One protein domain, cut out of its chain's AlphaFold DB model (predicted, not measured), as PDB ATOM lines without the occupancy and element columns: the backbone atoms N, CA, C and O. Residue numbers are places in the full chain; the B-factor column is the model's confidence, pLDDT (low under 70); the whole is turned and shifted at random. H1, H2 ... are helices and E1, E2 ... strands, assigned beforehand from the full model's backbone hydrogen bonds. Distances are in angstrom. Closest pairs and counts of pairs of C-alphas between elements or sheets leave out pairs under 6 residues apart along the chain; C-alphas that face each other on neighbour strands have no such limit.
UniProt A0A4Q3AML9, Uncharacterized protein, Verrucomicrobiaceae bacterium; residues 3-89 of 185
ATOM      1  N   THR A   3      16.724  -0.005  30.780       95.81
ATOM      2  CA  THR A   3      16.535   0.925  29.658       95.81
ATOM      3  C   THR A   3      15.782   0.301  28.499       95.81
ATOM      4  O   THR A   3      15.057   1.021  27.831       95.81
ATOM      5  N   GLU A   4      15.925  -1.007  28.283       95.38
ATOM      6  CA  GLU A   4      15.236  -1.751  27.230       95.38
ATOM      7  C   GLU A   4      15.031  -3.204  27.670       95.38
ATOM      8  O   GLU A   4      15.924  -3.823  28.254       95.38
ATOM      9  N   PHE A   5      13.855  -3.750  27.379       97.69
ATOM     10  CA  PHE A   5      13.599  -5.187  27.365       97.69
ATOM     11  C   PHE A   5      12.465  -5.489  26.383       97.69
ATOM     12  O   PHE A   5      11.585  -4.656  26.170       97.69
ATOM     13  N   GLY A   6      12.467  -6.677  25.793       97.12
ATOM     14  CA  GLY A   6      11.469  -7.059  24.806       97.12
ATOM     15  C   GLY A   6      11.729  -8.455  24.263       97.12
ATOM     16  O   GLY A   6      12.759  -9.066  24.549       97.12
ATOM     17  N   TYR A   7      10.773  -8.942  23.485       97.44
ATOM     18  CA  TYR A   7      10.851 -10.219  22.789       97.44
ATOM     19  C   TYR A   7      10.299 -10.015  21.387       97.44
ATOM     20  O   TYR A   7       9.271  -9.359  21.222       97.44
ATOM     21  N   ASP A   8      10.968 -10.568  20.387       97.19
ATOM     22  CA  ASP A   8      10.543 -10.451  19.000       97.19
ATOM     23  C   ASP A   8       9.520 -11.537  18.640       97.19
ATOM     24  O   ASP A   8       9.789 -12.728  18.819       97.19
ATOM     25  N   SER A   9       8.376 -11.135  18.086       97.19
ATOM     26  CA  SER A   9       7.362 -12.046  17.553       97.19
ATOM     27  C   SER A   9       6.900 -11.604  16.167       97.19
ATOM     28  O   SER A   9       6.282 -10.550  15.995       97.19
ATOM     29  N   THR A  10       7.190 -12.426  15.163       95.88
ATOM     30  CA  THR A  10       6.862 -12.169  13.753       95.88
ATOM     31  C   THR A  10       5.850 -13.185  13.229       95.88
ATOM     32  O   THR A  10       5.830 -14.334  13.675       95.88
ATOM     33  N   THR A  11       5.023 -12.780  12.264       95.56
ATOM     34  CA  THR A  11       4.211 -13.716  11.463       95.56
ATOM     35  C   THR A  11       4.881 -14.114  10.150       95.56
ATOM     36  O   THR A  11       4.387 -14.996   9.443       95.56
ATOM     37  N   GLN A  12       6.014 -13.489   9.822       94.44
ATOM     38  CA  GLN A  12       6.755 -13.755   8.600       94.44
ATOM     39  C   GLN A  12       7.612 -15.018   8.730       94.44
ATOM     40  O   GLN A  12       8.119 -15.335   9.810       94.44
ATOM     41  N   PRO A  13       7.807 -15.755   7.625       90.62
ATOM     42  CA  PRO A  13       8.732 -16.873   7.611       90.62
ATOM     43  C   PRO A  13      10.169 -16.386   7.801       90.62
ATOM     44  O   PRO A  13      10.532 -15.286   7.377       90.62
ATOM     45  N   GLN A  14      11.008 -17.260   8.353       89.50
ATOM     46  CA  GLN A  14      12.423 -16.958   8.482       89.50
ATOM     47  C   GLN A  14      13.092 -16.770   7.124       89.50
ATOM     48  O   GLN A  14      12.851 -17.541   6.186       89.50
ATOM     49  N   GLU A  15      13.972 -15.770   7.029       86.00
ATOM     50  CA  GLU A  15      14.843 -15.627   5.868       86.00
ATOM     51  C   GLU A  15      15.664 -16.916   5.691       86.00
ATOM     52  O   GLU A  15      16.236 -17.450   6.636       86.00
ATOM     53  N   LYS A  16      15.723 -17.455   4.470       87.88
ATOM     54  CA  LYS A  16      16.427 -18.727   4.208       87.88
ATOM     55  C   LYS A  16      17.947 -18.565   4.119       87.88
ATOM     56  O   LYS A  16      18.674 -19.554   4.144       87.88
ATOM     57  N   THR A  17      18.421 -17.334   3.966       88.94
ATOM     58  CA  THR A  17      19.829 -16.974   3.761       88.94
ATOM     59  C   THR A  17      20.153 -15.697   4.533       88.94
ATOM     60  O   THR A  17      19.243 -15.002   4.967       88.94
ATOM     61  N   GLY A  18      21.438 -15.373   4.685       89.50
ATOM     62  CA  GLY A  18      21.884 -14.168   5.393       89.50
ATOM     63  C   GLY A  18      22.070 -14.359   6.901       89.50
ATOM     64  O   GLY A  18      21.870 -15.455   7.439       89.50
ATOM     65  N   ASP A  19      22.468 -13.273   7.567       89.62
ATOM     66  CA  ASP A  19      22.912 -13.259   8.970       89.62
ATOM     67  C   ASP A  19      21.825 -13.717   9.949       89.62
ATOM     68  O   ASP A  19      22.120 -14.324  10.977       89.62
ATOM     69  N   PHE A  20      20.558 -13.501   9.595       89.56
ATOM     70  CA  PHE A  20      19.420 -13.897  10.416       89.56
ATOM     71  C   PHE A  20      18.834 -15.254  10.031       89.56
ATOM     72  O   PHE A  20      17.874 -15.671  10.653       89.56
ATOM     73  N   SER A  21      19.397 -16.018   9.094       90.50
ATOM     74  CA  SER A  21      18.783 -17.287   8.638       90.50
ATOM     75  C   SER A  21      18.542 -18.354   9.718       90.50
ATOM     76  O   SER A  21      17.748 -19.272   9.524       90.50
ATOM     77  N   LYS A  22      19.218 -18.238  10.867       91.31
ATOM     78  CA  LYS A  22      19.065 -19.117  12.038       91.31
ATOM     79  C   LYS A  22      18.393 -18.437  13.232       91.31
ATOM     80  O   LYS A  22      18.349 -19.025  14.310       91.31
ATOM     81  N   TRP A  23      17.947 -17.195  13.078       93.06
ATOM     82  CA  TRP A  23      17.233 -16.492  14.134       93.06
ATOM     83  C   TRP A  23      15.870 -17.150  14.363       93.06
ATOM     84  O   TRP A  23      15.221 -17.617  13.427       93.06
ATOM     85  N   ILE A  24      15.474 -17.221  15.630       91.31
ATOM     86  CA  ILE A  24      14.223 -17.822  16.080       91.31
ATOM     87  C   ILE A  24      13.566 -16.807  17.012       91.31
ATOM     88  O   ILE A  24      14.116 -16.490  18.067       91.31
ATOM     89  N   GLY A  25      12.416 -16.281  16.591       93.38
ATOM     90  CA  GLY A  25      11.547 -15.457  17.427       93.38
ATOM     91  C   GLY A  25      10.615 -16.297  18.301       93.38
ATOM     92  O   GLY A  25      10.690 -17.527  18.332       93.38
ATOM     93  N   VAL A  26       9.706 -15.619  18.994       95.38
ATOM     94  CA  VAL A  26       8.662 -16.249  19.811       95.38
ATOM     95  C   VAL A  26       7.293 -16.091  19.160       95.38
ATOM     96  O   VAL A  26       7.108 -15.270  18.259       95.38
ATOM     97  N   THR A  27       6.306 -16.862  19.611       95.62
ATOM     98  CA  THR A  27       4.918 -16.641  19.189       95.62
ATOM     99  C   THR A  27       4.362 -15.344  19.784       95.62
ATOM    100  O   THR A  27       4.838 -14.858  20.810       95.62
ATOM    101  N   ASP A  28       3.308 -14.787  19.181       97.12
ATOM    102  CA  ASP A  28       2.627 -13.605  19.733       97.12
ATOM    103  C   ASP A  28       2.062 -13.854  21.149       97.12
ATOM    104  O   ASP A  28       2.037 -12.944  21.979       97.12
ATOM    105  N   GLU A  29       1.638 -15.088  21.449       95.44
ATOM    106  CA  GLU A  29       1.198 -15.482  22.792       95.44
ATOM    107  C   GLU A  29       2.367 -15.497  23.780       95.44
ATOM    108  O   GLU A  29       2.273 -14.876  24.838       95.44
ATOM    109  N   GLN A  30       3.498 -16.111  23.415       95.88
ATOM    110  CA  GLN A  30       4.705 -16.101  24.244       95.88
ATOM    111  C   GLN A  30       5.190 -14.674  24.504       95.88
ATOM    112  O   GLN A  30       5.475 -14.329  25.648       95.88
ATOM    113  N   GLN A  31       5.213 -13.813  23.479       97.62
ATOM    114  CA  GLN A  31       5.574 -12.404  23.635       97.62
ATOM    115  C   GLN A  31       4.697 -11.724  24.697       97.62
ATOM    116  O   GLN A  31       5.205 -11.076  25.612       97.62
ATOM    117  N   ALA A  32       3.376 -11.898  24.599       97.00
ATOM    118  CA  ALA A  32       2.418 -11.308  25.525       97.00
ATOM    119  C   ALA A  32       2.613 -11.804  26.963       97.00
ATOM    120  O   ALA A  32       2.647 -11.007  27.904       97.00
ATOM    121  N   GLU A  33       2.766 -13.114  27.139       95.75
ATOM    122  CA  GLU A  33       2.974 -13.714  28.450       95.75
ATOM    123  C   GLU A  33       4.303 -13.283  29.073       95.75
ATOM    124  O   GLU A  33       4.345 -12.902  30.245       95.75
ATOM    125  N   TRP A  34       5.390 -13.333  28.304       97.06
ATOM    126  CA  TRP A  34       6.730 -13.053  28.800       97.06
ATOM    127  C   TRP A  34       6.892 -11.588  29.171       97.06
ATOM    128  O   TRP A  34       7.434 -11.315  30.232       97.06
ATOM    129  N   LEU A  35       6.344 -10.651  28.390       98.12
ATOM    130  CA  LEU A  35       6.372  -9.228  28.738       98.12
ATOM    131  C   LEU A  35       5.677  -8.944  30.075       98.12
ATOM    132  O   LEU A  35       6.222  -8.224  30.914       98.12
ATOM    133  N   VAL A  36       4.502  -9.539  30.310       97.81
ATOM    134  CA  VAL A  36       3.804  -9.399  31.598       97.81
ATOM    135  C   VAL A  36       4.624 -10.028  32.724       97.81
ATOM    136  O   VAL A  36       4.831  -9.388  33.755       97.81
ATOM    137  N   ARG A  37       5.153 -11.244  32.531       97.50
ATOM    138  CA  ARG A  37       6.015 -11.904  33.526       97.50
ATOM    139  C   ARG A  37       7.278 -11.090  33.824       97.50
ATOM    140  O   ARG A  37       7.652 -10.999  34.987       97.50
ATOM    141  N   SER A  38       7.909 -10.469  32.826       97.62
ATOM    142  CA  SER A  38       9.074  -9.600  33.015       97.62
ATOM    143  C   SER A  38       8.740  -8.434  33.937       97.62
ATOM    144  O   SER A  38       9.438  -8.236  34.926       97.62
ATOM    145  N   TYR A  39       7.635  -7.720  33.696       98.00
ATOM    146  CA  TYR A  39       7.205  -6.637  34.586       98.00
ATOM    147  C   TYR A  39       6.903  -7.118  36.014       98.00
ATOM    148  O   TYR A  39       7.314  -6.459  36.967       98.00
ATOM    149  N   LEU A  40       6.250  -8.274  36.182       97.88
ATOM    150  CA  LEU A  40       6.008  -8.880  37.501       97.88
ATOM    151  C   LEU A  40       7.319  -9.282  38.202       97.88
ATOM    152  O   LEU A  40       7.454  -9.192  39.419       97.88
ATOM    153  N   VAL A  41       8.325  -9.728  37.454       97.06
ATOM    154  CA  VAL A  41       9.653 -10.008  38.011       97.06
ATOM    155  C   VAL A  41      10.339  -8.703  38.421       97.06
ATOM    156  O   VAL A  41      10.831  -8.611  39.546       97.06
ATOM    157  N   PHE A  42      10.320  -7.681  37.565       97.44
ATOM    158  CA  PHE A  42      10.946  -6.386  37.837       97.44
ATOM    159  C   PHE A  42      10.306  -5.657  39.019       97.44
ATOM    160  O   PHE A  42      11.031  -5.038  39.793       97.44
ATOM    161  N   SER A  43       8.990  -5.777  39.219       96.44
ATOM    162  CA  SER A  43       8.293  -5.182  40.369       96.44
ATOM    163  C   SER A  43       8.771  -5.741  41.719       96.44
ATOM    164  O   SER A  43       8.662  -5.065  42.738       96.44
ATOM    165  N   SER A  44       9.324  -6.960  41.730       96.56
ATOM    166  CA  SER A  44       9.890  -7.603  42.923       96.56
ATOM    167  C   SER A  44      11.372  -7.290  43.162       96.56
ATOM    168  O   SER A  44      11.977  -7.820  44.094       96.56
ATOM    169  N   MET A  45      11.972  -6.455  42.315       96.50
ATOM    170  CA  MET A  45      13.384  -6.075  42.349       96.50
ATOM    171  C   MET A  45      13.531  -4.584  42.688       96.50
ATOM    172  O   MET A  45      12.585  -3.820  42.511       96.50
ATOM    173  N   PRO A  46      14.721  -4.120  43.121       94.44
ATOM    174  CA  PRO A  46      15.000  -2.694  43.317       94.44
ATOM    175  C   PRO A  46      15.188  -1.964  41.969       94.44
ATOM    176  O   PRO A  46      16.230  -1.372  41.690       94.44
ATOM    177  N   VAL A  47      14.187  -2.048  41.090       94.25
ATOM    178  CA  VAL A  47      14.145  -1.395  39.781       94.25
ATOM    179  C   VAL A  47      13.142  -0.251  39.845       94.25
ATOM    180  O   VAL A  47      11.952  -0.469  40.019       94.25
ATOM    181  N   GLU A  48      13.617   0.979  39.652       93.06
ATOM    182  CA  GLU A  48      12.736   2.156  39.652       93.06
ATOM    183  C   GLU A  48      11.846   2.238  38.405       93.06
ATOM    184  O   GLU A  48      10.700   2.669  38.479       93.06
ATOM    185  N   ARG A  49      12.399   1.877  37.239       95.00
ATOM    186  CA  ARG A  49      11.729   1.932  35.932       95.00
ATOM    187  C   ARG A  49      12.274   0.848  35.013       95.00
ATOM    188  O   ARG A  49      13.488   0.606  35.007       95.00
ATOM    189  N   ALA A  50      11.383   0.262  34.222       96.69
ATOM    190  CA  ALA A  50      11.699  -0.648  33.133       96.69
ATOM    191  C   ALA A  50      10.958  -0.196  31.873       96.69
ATOM    192  O   ALA A  50       9.741  -0.025  31.916       96.69
ATOM    193  N   TYR A  51      11.687   0.015  30.780       96.88
ATOM    194  CA  TYR A  51      11.109   0.462  29.516       96.88
ATOM    195  C   TYR A  51      11.086  -0.684  28.513       96.88
ATOM    196  O   TYR A  51      12.110  -1.304  28.224       96.88
ATOM    197  N   LEU A  52       9.893  -0.963  28.001       97.00
ATOM    198  CA  LEU A  52       9.677  -1.955  26.963       97.00
ATOM    199  C   LEU A  52      10.155  -1.409  25.614       97.00
ATOM    200  O   LEU A  52       9.750  -0.322  25.198       97.00
ATOM    201  N   TYR A  53      10.973  -2.196  24.927       95.56
ATOM    202  CA  TYR A  53      11.298  -2.018  23.520       95.56
ATOM    203  C   TYR A  53      10.322  -2.884  22.710       95.56
ATOM    204  O   TYR A  53      10.349  -4.103  22.827       95.56
ATOM    205  N   PHE A  54       9.407  -2.336  21.916       92.75
ATOM    206  CA  PHE A  54       9.090  -0.923  21.672       92.75
ATOM    207  C   PHE A  54       7.622  -0.807  21.221       92.75
ATOM    208  O   PHE A  54       6.868  -1.775  21.301       92.75
ATOM    209  N   PHE A  55       7.159   0.371  20.795       97.50
ATOM    210  CA  PHE A  55       5.732   0.554  20.512       97.50
ATOM    211  C   PHE A  55       5.255  -0.190  19.256       97.50
ATOM    212  O   PHE A  55       4.324  -0.981  19.366       97.50
ATOM    213  N   ASN A  56       5.885   0.024  18.095       98.12
ATOM    214  CA  ASN A  56       5.381  -0.467  16.810       98.12
ATOM    215  C   ASN A  56       6.464  -1.078  15.919       98.12
ATOM    216  O   ASN A  56       7.443  -0.399  15.640       98.12
ATOM    217  N   ASP A  57       6.218  -2.266  15.372       97.31
ATOM    218  CA  ASP A  57       7.106  -2.943  14.421       97.31
ATOM    219  C   ASP A  57       6.520  -3.090  12.997       97.31
ATOM    220  O   ASP A  57       5.338  -2.826  12.759       97.31
ATOM    221  N   GLU A  58       7.378  -3.493  12.050       95.88
ATOM    222  CA  GLU A  58       7.050  -3.769  10.635       95.88
ATOM    223  C   GLU A  58       6.922  -5.281  10.344       95.88
ATOM    224  O   GLU A  58       6.957  -5.707   9.191       95.88
ATOM    225  N   ASP A  59       6.782  -6.112  11.382       95.56
ATOM    226  CA  ASP A  59       6.686  -7.575  11.300       95.56
ATOM    227  C   ASP A  59       7.895  -8.310  10.691       95.56
ATOM    228  O   ASP A  59       7.750  -9.418  10.181       95.56
ATOM    229  N   LYS A  60       9.112  -7.760  10.725       94.19
ATOM    230  CA  LYS A  60      10.255  -8.419  10.070       94.19
ATOM    231  C   LYS A  60      10.849  -9.556  10.918       94.19
ATOM    232  O   LYS A  60      11.077  -9.412  12.120       94.19
ATOM    233  N   ALA A  61      11.176 -10.670  10.256       93.12
ATOM    234  CA  ALA A  61      11.802 -11.860  10.839       93.12
ATOM    235  C   ALA A  61      13.318 -11.696  11.089       93.12
ATOM    236  O   ALA A  61      14.160 -12.393  10.515       93.12
ATOM    237  N   SER A  62      13.676 -10.737  11.941       91.06
ATOM    238  CA  SER A  62      15.052 -10.486  12.372       91.06
ATOM    239  C   SER A  62      15.093  -9.926  13.791       91.06
ATOM    240  O   SER A  62      14.092  -9.416  14.297       91.06
ATOM    241  N   LEU A  63      16.276  -9.965  14.405       90.50
ATOM    242  CA  LEU A  63      16.506  -9.414  15.738       90.50
ATOM    243  C   LEU A  63      16.062  -7.940  15.817       90.50
ATOM    244  O   LEU A  63      16.436  -7.133  14.965       90.50
ATOM    245  N   HIS A  64      15.277  -7.614  16.843       90.50
ATOM    246  CA  HIS A  64      14.719  -6.290  17.154       90.50
ATOM    247  C   HIS A  64      13.716  -5.721  16.143       90.50
ATOM    248  O   HIS A  64      13.295  -4.571  16.288       90.50
ATOM    249  N   ALA A  65      13.307  -6.493  15.135       93.00
ATOM    250  CA  ALA A  65      12.461  -5.996  14.051       93.00
ATOM    251  C   ALA A  65      10.986  -6.415  14.165       93.00
ATOM    252  O   ALA A  65      10.175  -6.060  13.310       93.00
ATOM    253  N   SER A  66      10.636  -7.146  15.229       96.19
ATOM    254  CA  SER A  66       9.264  -7.583  15.518       96.19
ATOM    255  C   SER A  66       8.931  -7.565  17.022       96.19
ATOM    256  O   SER A  66       8.088  -8.317  17.514       96.19
ATOM    257  N   SER A  67       9.601  -6.687  17.777       97.62
ATOM    258  CA  SER A  67       9.441  -6.512  19.232       97.62
ATOM    259  C   SER A  67       8.296  -5.573  19.648       97.62
ATOM    260  O   SER A  67       8.120  -5.307  20.835       97.62
ATOM    261  N   GLY A  68       7.515  -5.045  18.704       98.06
ATOM    262  CA  GLY A  68       6.464  -4.072  18.983       98.06
ATOM    263  C   GLY A  68       5.369  -4.623  19.901       98.06
ATOM    264  O   GLY A  68       5.122  -5.835  19.925       98.06
ATOM    265  N   LEU A  69       4.679  -3.731  20.623       98.31
ATOM    266  CA  LEU A  69       3.329  -3.992  21.146       98.31
ATOM    267  C   LEU A  69       2.297  -3.970  20.015       98.31
ATOM    268  O   LEU A  69       1.288  -4.668  20.067       98.31
ATOM    269  N   THR A  70       2.553  -3.181  18.977       98.44
ATOM    270  CA  THR A  70       1.769  -3.149  17.749       98.44
ATOM    271  C   THR A  70       2.599  -3.630  16.565       98.44
ATOM    272  O   THR A  70       3.820  -3.484  16.541       98.44
ATOM    273  N   ARG A  71       1.906  -4.171  15.567       97.94
ATOM    274  CA  ARG A  71       2.443  -4.580  14.268       97.94
ATOM    275  C   ARG A  71       1.752  -3.744  13.204       97.94
ATOM    276  O   ARG A  71       0.533  -3.837  13.068       97.94
ATOM    277  N   ASN A  72       2.486  -2.902  12.480       97.62
ATOM    278  CA  ASN A  72       1.910  -1.955  11.514       97.62
ATOM    279  C   ASN A  72       0.758  -1.114  12.112       97.62
ATOM    280  O   ASN A  72      -0.306  -0.943  11.519       97.62
ATOM    281  N   PHE A  73       0.971  -0.633  13.337       97.88
ATOM    282  CA  PHE A  73       0.047   0.118  14.189       97.88
ATOM    283  C   PHE A  73      -1.246  -0.619  14.564       97.88
ATOM    284  O   PHE A  73      -2.168  -0.010  15.102       97.88
ATOM    285  N   GLN A  74      -1.310  -1.932  14.336       98.06
ATOM    286  CA  GLN A  74      -2.392  -2.786  14.818       98.06
ATOM    287  C   GLN A  74      -1.982  -3.487  16.121       98.06
ATOM    288  O   GLN A  74      -0.857  -3.988  16.204       98.06
ATOM    289  N   PRO A  75      -2.850  -3.543  17.149       98.06
ATOM    290  CA  PRO A  75      -2.540  -4.215  18.410       98.06
ATOM    291  C   PRO A  75      -2.149  -5.686  18.222       98.06
ATOM    292  O   PRO A  75      -2.875  -6.452  17.587       98.06
ATOM    293  N   LYS A  76      -1.024  -6.095  18.819       98.31
ATOM    294  CA  LYS A  76      -0.682  -7.513  19.017       98.31
ATOM    295  C   LYS A  76      -1.300  -8.008  20.332       98.31
ATOM    296  O   LYS A  76      -1.685  -7.194  21.178       98.31
ATOM    297  N   PRO A  77      -1.328  -9.327  20.586       98.00
ATOM    298  CA  PRO A  77      -1.703  -9.860  21.896       98.00
ATOM    299  C   PRO A  77      -0.957  -9.223  23.078       98.00
ATOM    300  O   PRO A  77      -1.551  -8.991  24.132       98.00
ATOM    301  N   SER A  78       0.317  -8.863  22.890       98.25
ATOM    302  CA  SER A  78       1.134  -8.179  23.896       98.25
ATOM    303  C   SER A  78       0.617  -6.787  24.265       98.25
ATOM    304  O   SER A  78       0.663  -6.429  25.441       98.25
ATOM    305  N   PHE A  79       0.052  -6.029  23.318       98.50
ATOM    306  CA  PHE A  79      -0.588  -4.742  23.608       98.50
ATOM    307  C   PHE A  79      -1.713  -4.901  24.630       98.50
ATOM    308  O   PHE A  79      -1.772  -4.169  25.618       98.50
ATOM    309  N   HIS A  80      -2.593  -5.879  24.416       98.00
ATOM    310  CA  HIS A  80      -3.723  -6.135  25.304       98.00
ATOM    311  C   HIS A  80      -3.269  -6.646  26.673       98.00
ATOM    312  O   HIS A  80      -3.757  -6.172  27.701       98.00
ATOM    313  N   ALA A  81      -2.292  -7.555  26.695       97.81
ATOM    314  CA  ALA A  81      -1.729  -8.102  27.922       97.81
ATOM    315  C   ALA A  81      -1.075  -7.019  28.800       97.81
ATOM    316  O   ALA A  81      -1.374  -6.924  29.993       97.81
ATOM    317  N   VAL A  82      -0.233  -6.162  28.208       97.94
ATOM    318  CA  VAL A  82       0.451  -5.069  28.920       97.94
ATOM    319  C   VAL A  82      -0.530  -3.965  29.327       97.94
ATOM    320  O   VAL A  82      -0.441  -3.459  30.444       97.94
ATOM    321  N   SER A  83      -1.519  -3.643  28.486       97.19
ATOM    322  CA  SER A  83      -2.579  -2.687  28.844       97.19
ATOM    323  C   SER A  83      -3.376  -3.159  30.060       97.19
ATOM    324  O   SER A  83      -3.596  -2.389  30.993       97.19
ATOM    325  N   HIS A  84      -3.754  -4.441  30.096       97.19
ATOM    326  CA  HIS A  84      -4.445  -5.031  31.240       97.19
ATOM    327  C   HIS A  84      -3.583  -5.028  32.505       97.19
ATOM    328  O   HIS A  84      -4.094  -4.725  33.582       97.19
ATOM    329  N   LEU A  85      -2.289  -5.353  32.398       97.31
ATOM    330  CA  LEU A  85      -1.361  -5.270  33.529       97.31
ATOM    331  C   LEU A  85      -1.354  -3.853  34.119       97.31
ATOM    332  O   LEU A  85      -1.549  -3.701  35.324       97.31
ATOM    333  N   GLN A  86      -1.191  -2.829  33.276       95.94
ATOM    334  CA  GLN A  86      -1.179  -1.430  33.706       95.94
ATOM    335  C   GLN A  86      -2.507  -1.018  34.354       95.94
ATOM    336  O   GLN A  86      -2.503  -0.370  35.396       95.94
ATOM    337  N   GLN A  87      -3.642  -1.412  33.772       95.00
ATOM    338  CA  GLN A  87      -4.973  -1.114  34.315       95.00
ATOM    339  C   GLN A  87      -5.246  -1.832  35.643       95.00
ATOM    340  O   GLN A  87      -5.938  -1.293  36.501       95.00
ATOM    341  N   THR A  88      -4.713  -3.044  35.818       94.62
ATOM    342  CA  THR A  88      -4.973  -3.878  37.000       94.62
ATOM    343  C   THR A  88      -4.041  -3.538  38.162       94.62
ATOM    344  O   THR A  88      -4.472  -3.554  39.310       94.62
ATOM    345  N   LEU A  89      -2.766  -3.244  37.881       96.06
ATOM    346  CA  LEU A  89      -1.724  -3.065  38.898       96.06
ATOM    347  C   LEU A  89      -1.087  -1.671  38.935       96.06
ATOM    348  O   LEU A  89      -0.241  -1.447  39.796       96.06
TER     349      LEU A  89
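AT A GLANCE: This is residues 3 to 89 of the 185 residues of an uncharacterized protein of Verrucomicrobiaceae bacterium (UniProt A0A4Q3AML9). Two helices, H1 and H2, lie side by side and run the same way, and long loops beyond their first residues carry the model out to Thr 17. Two very short strands, E1 and E2, lie close together, and residues 43 to 48 stick out. The 87 printed residues run E1, H1, E2, H2, mostly helix, with under half in named elements. The whole is compact, radius of gyration of the C-alphas 13.5 A, yet elongated, spanning 42 by 26 by 18 A.

IN THESE COORDINATES: Find C-alpha 28 at (2.627, -13.605, 19.733); H1 runs from there to residue 43, 23.0 A. H2, residues 77 to 89, covers 18.3 A and ends at (-1.724, -3.065, 38.898). E1 is residues 3 to 5, E2 50 to 52.

HOW THE PARTS SIT: H1 and H2 touch at a shallow tilt of 28 degrees, closest at C-alphas 32 and 78, 3.8 A. In both, every O i to N i+4 pair is within hydrogen-bond range. E1 and E2 pair with no named strand; their closest C-alphas, 5 and 52, are 5.1 A apart. E1 and H2 are apart.

THE WHOLE: The printed part has no cut. The links E1 to H1 and E2 to H2 are long. No printed residue is under pLDDT 70.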